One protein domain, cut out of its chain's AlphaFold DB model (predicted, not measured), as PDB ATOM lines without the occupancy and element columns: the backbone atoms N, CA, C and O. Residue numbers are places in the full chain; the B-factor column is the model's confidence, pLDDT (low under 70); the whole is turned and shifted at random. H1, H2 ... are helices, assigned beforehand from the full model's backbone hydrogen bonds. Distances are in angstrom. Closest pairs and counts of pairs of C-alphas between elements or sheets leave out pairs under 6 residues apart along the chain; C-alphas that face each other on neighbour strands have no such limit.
ATOM      1  N   THR A 186      46.582 -14.250  68.933       88.81
ATOM      2  CA  THR A 186      47.199 -13.393  67.907       88.81
ATOM      3  C   THR A 186      48.182 -12.359  68.460       88.81
ATOM      4  O   THR A 186      49.110 -11.960  67.760       88.81
ATOM      5  N   ILE A 187      47.980 -11.887  69.693       85.50
ATOM      6  CA  ILE A 187      48.894 -10.956  70.364       85.50
ATOM      7  C   ILE A 187      50.058 -11.737  70.967       85.50
ATOM      8  O   ILE A 187      51.210 -11.333  70.828       85.50
ATOM      9  N   PHE A 188      49.766 -12.867  71.606       86.19
ATOM     10  CA  PHE A 188      50.780 -13.711  72.221       86.19
ATOM     11  C   PHE A 188      51.738 -14.315  71.181       86.19
ATOM     12  O   PHE A 188      52.945 -14.317  71.392       86.19
ATOM     13  N   ASP A 189      51.236 -14.701  70.007       89.38
ATOM     14  CA  ASP A 189      52.037 -15.183  68.876       89.38
ATOM     15  C   ASP A 189      53.055 -14.124  68.414       89.38
ATOM     16  O   ASP A 189      54.192 -14.466  68.093       89.38
ATOM     17  N   LYS A 190      52.703 -12.827  68.451       89.50
ATOM     18  CA  LYS A 190      53.647 -11.731  68.148       89.50
ATOM     19  C   LYS A 190      54.762 -11.624  69.190       89.50
ATOM     20  O   LYS A 190      55.902 -11.327  68.837       89.50
ATOM     21  N   LEU A 191      54.452 -11.874  70.465       87.50
ATOM     22  CA  LEU A 191      55.465 -11.920  71.524       87.50
ATOM     23  C   LEU A 191      56.405 -13.115  71.332       87.50
ATOM     24  O   LEU A 191      57.619 -12.953  71.412       87.50
ATOM     25  N   LEU A 192      55.866 -14.293  71.008       89.88
ATOM     26  CA  LEU A 192      56.670 -15.491  70.741       89.88
ATOM     27  C   LEU A 192      57.561 -15.323  69.508       89.88
ATOM     28  O   LEU A 192      58.720 -15.728  69.537       89.88
ATOM     29  N   ALA A 193      57.070 -14.642  68.468       89.06
ATOM     30  CA  ALA A 193      57.842 -14.319  67.266       89.06
ATOM     31  C   ALA A 193      59.071 -13.433  67.537       89.06
ATOM     32  O   ALA A 193      59.969 -13.363  66.702       89.06
ATOM     33  N   SER A 194      59.137 -12.775  68.699       85.31
ATOM     34  CA  SER A 194      60.293 -11.963  69.094       85.31
ATOM     35  C   SER A 194      61.476 -12.814  69.584       85.31
ATOM     36  O   SER A 194      62.576 -12.293  69.749       85.31
ATOM     37  N   SER A 195      61.275 -14.120  69.801       83.44
ATOM     38  CA  SER A 195      62.312 -15.085  70.168       83.44
ATOM     39  C   SER A 195      62.461 -16.143  69.068       83.44
ATOM     40  O   SER A 195      61.520 -16.907  68.844       83.44
ATOM     41  N   PRO A 196      63.635 -16.269  68.415       83.12
ATOM     42  CA  PRO A 196      63.859 -17.292  67.391       83.12
ATOM     43  C   PRO A 196      63.537 -18.707  67.889       83.12
ATOM     44  O   PRO A 196      62.890 -19.476  67.185       83.12
ATOM     45  N   LEU A 197      63.900 -19.009  69.142       83.75
ATOM     46  CA  LEU A 197      63.663 -20.304  69.783       83.75
ATOM     47  C   LEU A 197      62.168 -20.628  69.936       83.75
ATOM     48  O   LEU A 197      61.770 -21.772  69.767       83.75
ATOM     49  N   LEU A 198      61.348 -19.632  70.279       87.94
ATOM     50  CA  LEU A 198      59.917 -19.818  70.554       87.94
ATOM     51  C   LEU A 198      59.031 -19.594  69.322       87.94
ATOM     52  O   LEU A 198      57.821 -19.806  69.390       87.94
ATOM     53  N   SER A 199      59.622 -19.156  68.209       88.06
ATOM     54  CA  SER A 199      58.915 -18.892  66.954       88.06
ATOM     55  C   SER A 199      58.605 -20.158  66.141       88.06
ATOM     56  O   SER A 199      57.688 -20.139  65.315       88.06
ATOM     57  N   GLU A 200      59.326 -21.256  66.397       89.38
ATOM     58  CA  GLU A 200      59.121 -22.558  65.755       89.38
ATOM     59  C   GLU A 200      57.736 -23.122  66.102       89.38
ATOM     60  O   GLU A 200      57.371 -23.179  67.270       89.38
ATOM     61  N   GLU A 201      56.960 -23.566  65.109       86.19
ATOM     62  CA  GLU A 201      55.540 -23.923  65.274       86.19
ATOM     63  C   GLU A 201      55.272 -24.930  66.407       86.19
ATOM     64  O   GLU A 201      54.418 -24.679  67.259       86.19
ATOM     65  N   GLY A 202      56.042 -26.022  66.482       86.19
ATOM     66  CA  GLY A 202      55.888 -27.029  67.540       86.19
ATOM     67  C   GLY A 202      56.289 -26.529  68.934       86.19
ATOM     68  O   GLY A 202      55.694 -26.926  69.934       86.19
ATOM     69  N   VAL A 203      57.264 -25.623  69.012       89.81
ATOM     70  CA  VAL A 203      57.707 -25.001  70.269       89.81
ATOM     71  C   VAL A 203      56.717 -23.927  70.714       89.81
ATOM     72  O   VAL A 203      56.400 -23.829  71.898       89.81
ATOM     73  N   ARG A 204      56.194 -23.150  69.762       92.00
ATOM     74  CA  ARG A 204      55.239 -22.063  69.966       92.00
ATOM     75  C   ARG A 204      53.959 -22.570  70.616       92.00
ATOM     76  O   ARG A 204      53.526 -22.007  71.618       92.00
ATOM     77  N   GLU A 205      53.374 -23.640  70.083       91.88
ATOM     78  CA  GLU A 205      52.134 -24.203  70.630       91.88
ATOM     79  C   GLU A 205      52.332 -24.787  72.036       91.88
ATOM     80  O   GLU A 205      51.482 -24.604  72.910       91.88
ATOM     81  N   GLU A 206      53.485 -25.399  72.315       92.81
ATOM     82  CA  GLU A 206      53.798 -25.856  73.673       92.81
ATOM     83  C   GLU A 206      54.073 -24.697  74.636       92.81
ATOM     84  O   GLU A 206      53.619 -24.729  75.778       92.81
ATOM     85  N   ALA A 207      54.739 -23.631  74.189       91.38
ATOM     86  CA  ALA A 207      54.935 -22.428  74.994       91.38
ATOM     87  C   ALA A 207      53.593 -21.761  75.347       91.38
ATOM     88  O   ALA A 207      53.385 -21.361  76.494       91.38
ATOM     89  N   LYS A 208      52.651 -21.689  74.396       90.19
ATOM     90  CA  LYS A 208      51.283 -21.185  74.623       90.19
ATOM     91  C   LYS A 208      50.553 -22.011  75.666       90.19
ATOM     92  O   LYS A 208      50.017 -21.448  76.619       90.19
ATOM     93  N   ARG A 209      50.598 -23.340  75.534       88.44
ATOM     94  CA  ARG A 209      49.993 -24.276  76.487       88.44
ATOM     95  C   ARG A 209      50.586 -24.117  77.889       88.44
ATOM     96  O   ARG A 209      49.845 -23.885  78.839       88.44
ATOM     97  N   ALA A 210      51.912 -24.176  78.009       86.31
ATOM     98  CA  ALA A 210      52.614 -24.156  79.293       86.31
ATOM     99  C   ALA A 210      52.472 -22.822  80.044       86.31
ATOM    100  O   ALA A 210      52.506 -22.784  81.273       86.31
ATOM    101  N   THR A 211      52.319 -21.717  79.314       85.25
ATOM    102  CA  THR A 211      52.171 -20.374  79.898       85.25
ATOM    103  C   THR A 211      50.719 -19.910  79.979       85.25
ATOM    104  O   THR A 211      50.453 -18.874  80.590       85.25
ATOM    105  N   ASN A 212      49.787 -20.654  79.372       83.56
ATOM    106  CA  ASN A 212      48.391 -20.273  79.172       83.56
ATOM    107  C   ASN A 212      48.246 -18.845  78.610       83.56
ATOM    108  O   ASN A 212      47.428 -18.074  79.097       83.56
ATOM    109  N   ASN A 213      49.103 -18.454  77.659       82.00
ATOM    110  CA  ASN A 213      49.189 -17.101  77.081       82.00
ATOM    111  C   ASN A 213      49.362 -15.948  78.095       82.00
ATOM    112  O   ASN A 213      49.017 -14.791  77.822       82.00
ATOM    113  N   VAL A 214      49.892 -16.230  79.287       80.12
ATOM    114  CA  VAL A 214      50.186 -15.211  80.298       80.12
ATOM    115  C   VAL A 214      51.591 -14.662  80.064       80.12
ATOM    116  O   VAL A 214      52.574 -15.399  80.123       80.12
ATOM    117  N   SER A 215      51.715 -13.347  79.857       79.38
ATOM    118  CA  SER A 215      53.005 -12.693  79.566       79.38
ATOM    119  C   SER A 215      54.063 -12.908  80.655       79.38
ATOM    120  O   SER A 215      55.230 -13.128  80.346       79.38
ATOM    121  N   ARG A 216      53.667 -12.931  81.936       77.00
ATOM    122  CA  ARG A 216      54.574 -13.300  83.038       77.00
ATOM    123  C   ARG A 216      55.072 -14.740  82.905       77.00
ATOM    124  O   ARG A 216      56.262 -14.983  83.067       77.00
ATOM    125  N   GLY A 217      54.173 -15.671  82.579       81.31
ATOM    126  CA  GLY A 217      54.523 -17.069  82.335       81.31
ATOM    127  C   GLY A 217      55.538 -17.206  81.201       81.31
ATOM    128  O   GLY A 217      56.481 -17.979  81.329       81.31
ATOM    129  N   LEU A 218      55.401 -16.397  80.144       86.75
ATOM    130  CA  LEU A 218      56.370 -16.335  79.051       86.75
ATOM    131  C   LEU A 218      57.750 -15.855  79.513       86.75
ATOM    132  O   LEU A 218      58.743 -16.506  79.205       86.75
ATOM    133  N   ASN A 219      57.827 -14.769  80.287       84.94
ATOM    134  CA  ASN A 219      59.105 -14.284  80.822       84.94
ATOM    135  C   ASN A 219      59.785 -15.332  81.716       84.94
ATOM    136  O   ASN A 219      60.989 -15.549  81.602       84.94
ATOM    137  N   MET A 220      59.014 -16.018  82.567       85.62
ATOM    138  CA  MET A 220      59.533 -17.106  83.401       85.62
ATOM    139  C   MET A 220      60.035 -18.280  82.560       85.62
ATOM    140  O   MET A 220      61.094 -18.824  82.855       85.62
ATOM    141  N   LEU A 221      59.302 -18.653  81.508       88.31
ATOM    142  CA  LEU A 221      59.724 -19.704  80.590       88.31
ATOM    143  C   LEU A 221      61.033 -19.327  79.886       88.31
ATOM    144  O   LEU A 221      61.939 -20.150  79.810       88.31
ATOM    145  N   VAL A 222      61.162 -18.091  79.399       88.25
ATOM    146  CA  VAL A 222      62.399 -17.603  78.769       88.25
ATOM    147  C   VAL A 222      63.568 -17.659  79.754       88.25
ATOM    148  O   VAL A 222      64.626 -18.172  79.398       88.25
ATOM    149  N   GLY A 223      63.373 -17.200  80.995       88.00
ATOM    150  CA  GLY A 223      64.376 -17.319  82.059       88.00
ATOM    151  C   GLY A 223      64.793 -18.773  82.294       88.00
ATOM    152  O   GLY A 223      65.974 -19.093  82.213       88.00
ATOM    153  N   PHE A 224      63.822 -19.673  82.448       88.38
ATOM    154  CA  PHE A 224      64.063 -21.106  82.631       88.38
ATOM    155  C   PHE A 224      64.851 -21.736  81.471       88.38
ATOM    156  O   PHE A 224      65.770 -22.530  81.682       88.38
ATOM    157  N   LEU A 225      64.515 -21.380  80.228       87.88
ATOM    158  CA  LEU A 225      65.212 -21.878  79.042       87.88
ATOM    159  C   LEU A 225      66.652 -21.356  78.960       87.88
ATOM    160  O   LEU A 225      67.537 -22.109  78.554       87.88
ATOM    161  N   ASN A 226      66.895 -20.112  79.382       84.62
ATOM    162  CA  ASN A 226      68.229 -19.509  79.426       84.62
ATOM    163  C   ASN A 226      69.096 -20.073  80.564       84.62
ATOM    164  O   ASN A 226      70.305 -20.212  80.406       84.62
ATOM    165  N   GLU A 227      68.485 -20.414  81.699       83.69
ATOM    166  CA  GLU A 227      69.156 -20.980  82.878       83.69
ATOM    167  C   GLU A 227      69.351 -22.503  82.794       83.69
ATOM    168  O   GLU A 227      70.035 -23.096  83.632       83.69
ATOM    169  N   SER A 228      68.778 -23.150  81.775       72.00
ATOM    170  CA  SER A 228      68.915 -24.587  81.526       72.00
ATOM    171  C   SER A 228      70.390 -24.962  81.313       72.00
ATOM    172  O   SER A 228      70.935 -24.822  80.219       72.00
ATOM    173  N   GLY A 229      71.040 -25.439  82.377       62.50
ATOM    174  CA  GLY A 229      72.467 -25.761  82.398       62.50
ATOM    175  C   GLY A 229      72.850 -27.085  81.707       62.50
ATOM    176  O   GLY A 229      72.025 -27.728  81.054       62.50
ATOM    177  N   PRO A 230      74.098 -27.563  81.909       60.12
ATOM    178  CA  PRO A 230      74.656 -28.752  81.248       60.12
ATOM    179  C   PRO A 230      73.821 -30.032  81.406       60.12
ATOM    180  O   PRO A 230      73.855 -30.911  80.550       60.12
ATOM    181  N   LYS A 231      73.050 -30.136  82.496       64.44
ATOM    182  CA  LYS A 231      72.200 -31.294  82.814       64.44
ATOM    183  C   LYS A 231      70.996 -31.442  81.879       64.44
ATOM    184  O   LYS A 231      70.494 -32.547  81.722       64.44
ATOM    185  N   ASP A 232      70.572 -30.355  81.238       68.88
ATOM    186  CA  ASP A 232      69.417 -30.329  80.338       68.88
ATOM    187  C   ASP A 232      69.838 -30.221  78.858       68.88
ATOM    188  O   ASP A 232      68.996 -30.010  77.986       68.88
ATOM    189  N   VAL A 233      71.133 -30.380  78.545       71.56
ATOM    190  CA  VAL A 233      71.673 -30.323  77.167       71.56
ATOM    191  C   VAL A 233      71.085 -31.414  76.271       71.56
ATOM    192  O   VAL A 233      70.924 -31.204  75.074       71.56
ATOM    193  N   HIS A 234      70.710 -32.557  76.846       76.12
ATOM    194  CA  HIS A 234      70.095 -33.663  76.111       76.12
ATOM    195  C   HIS A 234      68.597 -33.463  75.830       76.12
ATOM    196  O   HIS A 234      68.016 -34.235  75.070       76.12
ATOM    197  N   LEU A 235      67.957 -32.461  76.443       83.12
ATOM    198  CA  LEU A 235      66.534 -32.201  76.259       83.12
ATOM    199  C   LEU A 235      66.302 -31.275  75.063       83.12
ATOM    200  O   LEU A 235      66.900 -30.204  74.954       83.12
ATOM    201  N   THR A 236      65.351 -31.650  74.211       88.12
ATOM    202  CA  THR A 236      64.778 -30.750  73.201       88.12
ATOM    203  C   THR A 236      64.070 -29.565  73.868       88.12
ATOM    204  O   THR A 236      63.624 -29.655  75.015       88.12
ATOM    205  N   THR A 237      63.893 -28.458  73.142       87.69
ATOM    206  CA  THR A 237      63.164 -27.277  73.643       87.69
ATOM    207  C   THR A 237      61.759 -27.632  74.133       87.69
ATOM    208  O   THR A 237      61.355 -27.208  75.213       87.69
ATOM    209  N   VAL A 238      61.039 -28.490  73.404       90.69
ATOM    210  CA  VAL A 238      59.710 -28.984  73.804       90.69
ATOM    211  C   VAL A 238      59.759 -29.748  75.132       90.69
ATOM    212  O   VAL A 238      58.906 -29.550  75.996       90.69
ATOM    213  N   GLN A 239      60.762 -30.605  75.340       91.31
ATOM    214  CA  GLN A 239      60.923 -31.322  76.610       91.31
ATOM    215  C   GLN A 239      61.250 -30.372  77.767       91.31
ATOM    216  O   GLN A 239      60.718 -30.552  78.864       91.31
ATOM    217  N   LYS A 240      62.061 -29.334  77.525       90.44
ATOM    218  CA  LYS A 240      62.335 -28.286  78.521       90.44
ATOM    219  C   LYS A 240      61.068 -27.511  78.889       90.44
ATOM    220  O   LYS A 240      60.828 -27.289  80.071       90.44
ATOM    221  N   ILE A 241      60.217 -27.180  77.916       91.88
ATOM    222  CA  ILE A 241      58.921 -26.525  78.167       91.88
ATOM    223  C   ILE A 241      58.006 -27.409  79.030       91.88
ATOM    224  O   ILE A 241      57.418 -26.925  79.993       91.88
ATOM    225  N   LYS A 242      57.924 -28.715  78.749       91.75
ATOM    226  CA  LYS A 242      57.132 -29.651  79.573       91.75
ATOM    227  C   LYS A 242      57.675 -29.783  80.996       91.75
ATOM    228  O   LYS A 242      56.900 -29.869  81.948       91.75
ATOM    229  N   LYS A 243      59.003 -29.788  81.158       90.56
ATOM    230  CA  LYS A 243      59.655 -29.763  82.476       90.56
ATOM    231  C   LYS A 243      59.269 -28.495  83.243       90.56
ATOM    232  O   LYS A 243      58.781 -28.605  84.365       90.56
ATOM    233  N   PHE A 244      59.381 -27.330  82.602       90.69
ATOM    234  CA  PHE A 244      58.930 -26.051  83.152       90.69
ATOM    235  C   PHE A 244      57.459 -26.095  83.588       90.69
ATOM    236  O   PHE A 244      57.145 -25.702  84.708       90.69
ATOM    237  N   GLU A 245      56.554 -26.604  82.746       89.75
ATOM    238  CA  GLU A 245      55.126 -26.698  83.070       89.75
ATOM    239  C   GLU A 245      54.880 -27.540  84.334       89.75
ATOM    240  O   GLU A 245      54.120 -27.140  85.219       89.75
ATOM    241  N   ASN A 246      55.549 -28.688  84.448       87.75
ATOM    242  CA  ASN A 246      55.408 -29.578  85.598       87.75
ATOM    243  C   ASN A 246      55.941 -28.942  86.889       87.75
ATOM    244  O   ASN A 246      55.259 -28.980  87.914       87.75
ATOM    245  N   GLU A 247      57.121 -28.317  86.839       86.94
ATOM    246  CA  GLU A 247      57.696 -27.599  87.983       86.94
ATOM    247  C   GLU A 247      56.798 -26.430  88.412       86.94
ATOM    248  O   GLU A 247      56.504 -26.253  89.598       86.94
ATOM    249  N   ARG A 248      56.260 -25.683  87.441       83.00
ATOM    250  CA  ARG A 248      55.285 -24.610  87.668       83.00
ATOM    251  C   ARG A 248      54.011 -25.115  88.331       83.00
ATOM    252  O   ARG A 248      53.515 -24.466  89.253       83.00
ATOM    253  N   ARG A 249      53.468 -26.242  87.868       79.94
ATOM    254  CA  ARG A 249      52.245 -26.840  88.417       79.94
ATOM    255  C   ARG A 249      52.452 -27.294  89.859       79.94
ATOM    256  O   ARG A 249      51.603 -27.013  90.701       79.94
ATOM    257  N   ALA A 250      53.583 -27.937  90.148       77.25
ATOM    258  CA  ALA A 250      53.938 -28.365  91.499       77.25
ATOM    259  C   ALA A 250      54.094 -27.167  92.450       77.25
ATOM    260  O   ALA A 250      53.445 -27.127  93.495       77.25
ATOM    261  N   SER A 251      54.866 -26.154  92.043       77.06
ATOM    262  CA  SER A 251      55.052 -24.910  92.806       77.06
ATOM    263  C   SER A 251      53.721 -24.197  93.077       77.06
ATOM    264  O   SER A 251      53.452 -23.766  94.199       77.06
ATOM    265  N   PHE A 252      52.843 -24.118  92.072       71.62
ATOM    266  CA  PHE A 252      51.523 -23.513  92.231       71.62
ATOM    267  C   PHE A 252      50.636 -24.281  93.219       71.62
ATOM    268  O   PHE A 252      49.996 -23.661  94.072       71.62
ATOM    269  N   ALA A 253      50.598 -25.612  93.120       72.00
ATOM    270  CA  ALA A 253      49.820 -26.447  94.028       72.00
ATOM    271  C   ALA A 253      50.293 -26.278  95.479       72.00
ATOM    272  O   ALA A 253      49.478 -26.039  96.370       72.00
ATOM    273  N   GLU A 254      51.610 -26.311  95.701       74.38
ATOM    274  CA  GLU A 254      52.214 -26.125  97.020       74.38
ATOM    275  C   GLU A 254      51.861 -24.759  97.620       74.38
ATOM    276  O   GLU A 254      51.439 -24.660  98.775       74.38
ATOM    277  N   ALA A 255      51.998 -23.688  96.841       68.12
ATOM    278  CA  ALA A 255      51.708 -22.351  97.327       68.12
ATOM    279  C   ALA A 255      50.218 -22.122  97.603       68.12
ATOM    280  O   ALA A 255      49.868 -21.516  98.619       68.12
ATOM    281  N   THR A 256      49.346 -22.638  96.736       65.50
ATOM    282  CA  THR A 256      47.891 -22.573  96.923       65.50
ATOM    283  C   THR A 256      47.490 -23.313  98.195       65.50
ATOM    284  O   THR A 256      46.739 -22.779  99.010       65.50
ATOM    285  N   GLN A 257      48.057 -24.498  98.430       73.81
ATOM    286  CA  GLN A 257      47.816 -25.269  99.646       73.81
ATOM    287  C   GLN A 257      48.312 -24.534 100.898       73.81
ATOM    288  O   GLN A 257      47.562 -24.399 101.867       73.81
ATOM    289  N   LYS A 258      49.542 -24.001 100.873       73.81
ATOM    290  CA  LYS A 258      50.108 -23.199 101.972       73.81
ATOM    291  C   LYS A 258      49.262 -21.969 102.288       73.81
ATOM    292  O   LYS A 258      49.175 -21.575 103.448       73.81
ATOM    293  N   TYR A 259      48.680 -21.332 101.275       67.56
ATOM    294  CA  TYR A 259      47.777 -20.202 101.465       67.56
ATOM    295  C   TYR A 259      46.450 -20.651 102.081       67.56
ATOM    296  O   TYR A 259      46.062 -20.129 103.122       67.56
ATOM    297  N   TYR A 260      45.804 -21.659 101.496       71.00
ATOM    298  CA  TYR A 260      44.522 -22.185 101.965       71.00
ATOM    299  C   TYR A 260      44.567 -22.626 103.435       71.00
ATOM    300  O   TYR A 260      43.636 -22.379 104.198       71.00
ATOM    301  N   GLN A 261      45.682 -23.218 103.869       78.00
ATOM    302  CA  GLN A 261      45.900 -23.626 105.260       78.00
ATOM    303  C   GLN A 261      46.015 -22.455 106.250       78.00
ATOM    304  O   GLN A 261      45.781 -22.657 107.439       78.00
ATOM    305  N   LYS A 262      46.367 -21.246 105.792       76.56
ATOM    306  CA  LYS A 262      46.468 -20.039 106.634       76.56
ATOM    307  C   LYS A 262      45.135 -19.320 106.822       76.56
ATOM    308  O   LYS A 262      45.064 -18.405 107.637       76.56
ATOM    309  N   LEU A 263      44.120 -19.682 106.043       69.88
ATOM    310  CA  LEU A 263      42.803 -19.068 106.119       69.88
ATOM    311  C   LEU A 263      42.021 -19.615 107.319       69.88
ATOM    312  O   LEU A 263      42.103 -20.803 107.640       69.88
ATOM    313  N   ASP A 264      41.229 -18.753 107.950       78.44
ATOM    314  CA  ASP A 264      40.159 -19.187 108.847       78.44
ATOM    315  C   ASP A 264      39.036 -19.883 108.053       78.44
ATOM    316  O   ASP A 264      38.972 -19.800 106.824       78.44
ATOM    317  N   ASP A 265      38.140 -20.579 108.748       80.12
ATOM    318  CA  ASP A 265      37.126 -21.415 108.097       80.12
ATOM    319  C   ASP A 265      36.109 -20.612 107.271       80.12
ATOM    320  O   ASP A 265      35.661 -21.086 106.227       80.12
ATOM    321  N   THR A 266      35.822 -19.365 107.659       71.94
ATOM    322  CA  THR A 266      34.948 -18.476 106.875       71.94
ATOM    323  C   THR A 266      35.648 -18.063 105.580       71.94
ATOM    324  O   THR A 266      35.087 -18.175 104.489       71.94
ATOM    325  N   SER A 267      36.914 -17.657 105.679       65.31
ATOM    326  CA  SER A 267      37.745 -17.279 104.536       65.31
ATOM    327  C   SER A 267      37.999 -18.446 103.576       65.31
ATOM    328  O   SER A 267      38.027 -18.236 102.363       65.31
ATOM    329  N   LYS A 268      38.141 -19.683 104.075       73.25
ATOM    330  CA  LYS A 268      38.253 -20.890 103.233       73.25
ATOM    331  C   LYS A 268      37.008 -21.105 102.383       73.25
ATOM    332  O   LYS A 268      37.132 -21.373 101.191       73.25
ATOM    333  N   GLN A 269      35.824 -20.975 102.979       70.06
ATOM    334  CA  GLN A 269      34.566 -21.172 102.267       70.06
ATOM    335  C   GLN A 269      34.352 -20.100 101.192       70.06
ATOM    336  O   GLN A 269      34.084 -20.437 100.040       70.06
ATOM    337  N   ILE A 270      34.609 -18.829 101.523       63.12
ATOM    338  CA  ILE A 270      34.595 -17.722 100.552       63.12
ATOM    339  C   ILE A 270      35.601 -17.971  99.421       63.12
ATOM    340  O   ILE A 270      35.307 -17.728  98.252       63.12
ATOM    341  N   HIS A 271      36.797 -18.467  99.746       62.25
ATOM    342  CA  HIS A 271      37.828 -18.762  98.757       62.25
ATOM    343  C   HIS A 271      37.409 -19.882  97.791       62.25
ATOM    344  O   HIS A 271      37.599 -19.739  96.582       62.25
ATOM    345  N   LEU A 272      36.801 -20.962  98.295       64.94
ATOM    346  CA  LEU A 272      36.271 -22.052  97.468       64.94
ATOM    347  C   LEU A 272      35.138 -21.578  96.551       64.94
ATOM    348  O   LEU A 272      35.148 -21.900  95.365       64.94
ATOM    349  N   GLU A 273      34.206 -20.775  97.070       59.47
ATOM    350  CA  GLU A 273      33.117 -20.184  96.280       59.47
ATOM    351  C   GLU A 273      33.625 -19.203  95.215       59.47
ATOM    352  O   GLU A 273      33.076 -19.127  94.119       59.47
ATOM    353  N   ALA A 274      34.681 -18.444  95.509       53.78
ATOM    354  CA  ALA A 274      35.286 -17.546  94.533       53.78
ATOM    355  C   ALA A 274      35.993 -18.321  93.410       53.78
ATOM    356  O   ALA A 274      35.875 -17.942  92.247       53.78
ATOM    357  N   ILE A 275      36.706 -19.407  93.735       54.38
ATOM    358  CA  ILE A 275      37.360 -20.262  92.734       54.38
ATOM    359  C   ILE A 275      36.320 -20.941  91.836       54.38
ATOM    360  O   ILE A 275      36.495 -20.925  90.622       54.38
ATOM    361  N   SER A 276      35.231 -21.475  92.397       51.28
ATOM    362  CA  SER A 276      34.184 -22.162  91.623       51.28
ATOM    363  C   SER A 276      33.353 -21.247  90.718       51.28
ATOM    364  O   SER A 276      32.607 -21.728  89.876       51.28
ATOM    365  N   ARG A 277      33.445 -19.926  90.897       46.62
ATOM    366  CA  ARG A 277      32.848 -18.939  89.982       46.62
ATOM    367  C   ARG A 277      33.774 -18.556  88.830       46.62
ATOM    368  O   ARG A 277      33.310 -17.984  87.849       46.62
ATOM    369  N   ILE A 278      35.076 -18.799  88.975       43.03
ATOM    370  CA  ILE A 278      36.103 -18.439  87.987       43.03
ATOM    371  C   ILE A 278      36.389 -19.612  87.034       43.03
ATOM    372  O   ILE A 278      36.749 -19.369  85.881       43.03
ATOM    373  N   PHE A 279      36.238 -20.849  87.513       37.16
ATOM    374  CA  PHE A 279      36.446 -22.101  86.779       37.16
ATOM    375  C   PHE A 279      35.144 -22.882  86.643       37.16
ATOM    376  O   PHE A 279      34.948 -23.482  85.564       37.16
TER     377      PHE A 279
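AT A GLANCE: This is residues 186 to 279 of the 279 residues of an uncharacterized protein of Lobosporangium transversale (UniProt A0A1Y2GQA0). A head of four helices, H1 to H4, gathers at the beginning of one long helix, H5, whose residues 250 to 258 stick out; beyond it H6 folds back. The 94 printed residues are all helix in class, with six named helices and no named strand. The whole is loose, radius of gyration of the C-alphas 16.6 A, spanning 49 by 34 by 16 A.

HOW THE PARTS SIT: H1, residues 186 to 192, only just touches H3, residues 201 to 211, with 3 pairs of C-alphas within 8 A, the closest Leu 192 and Arg 204, 6.8 A. H2, residues 196 to 199, and H3 only just touch, only at the corner, with 3 such pairs, the closest Leu 198 and Arg 204, 5.2 A. H4, residues 215 to 227, touches H3 with residues 217 to 221 alone, closest C-alphas Thr 211 and Gly 217, 4.7 A. H5, residues 237 to 260, touches H3 with residues 237 to 245 alone, a shallow tilt of 8 degrees, the same way; closest C-alphas Ala 210 and Glu 245, 5.2 A. H6, residues 265 to 278, is close to H5 but not clearly touching. Every O i to N i+4 pair is within hydrogen-bond range in H4, H5 and H6, against 2 of 3 in H1 and 6 of 7 in H3; H2 is too short for one.

IN THESE COORDINATES: H1 begins at C-alpha 186 (47.199, -13.393, 67.907). H5 measures 34.3 A; H6, 20.4 A, ends at C-alpha 278 (36.103, -18.439, 87.987).

THE WHOLE: The printed part has no cut and no long link. Confidence is low, for instance, at residues 270 to 279.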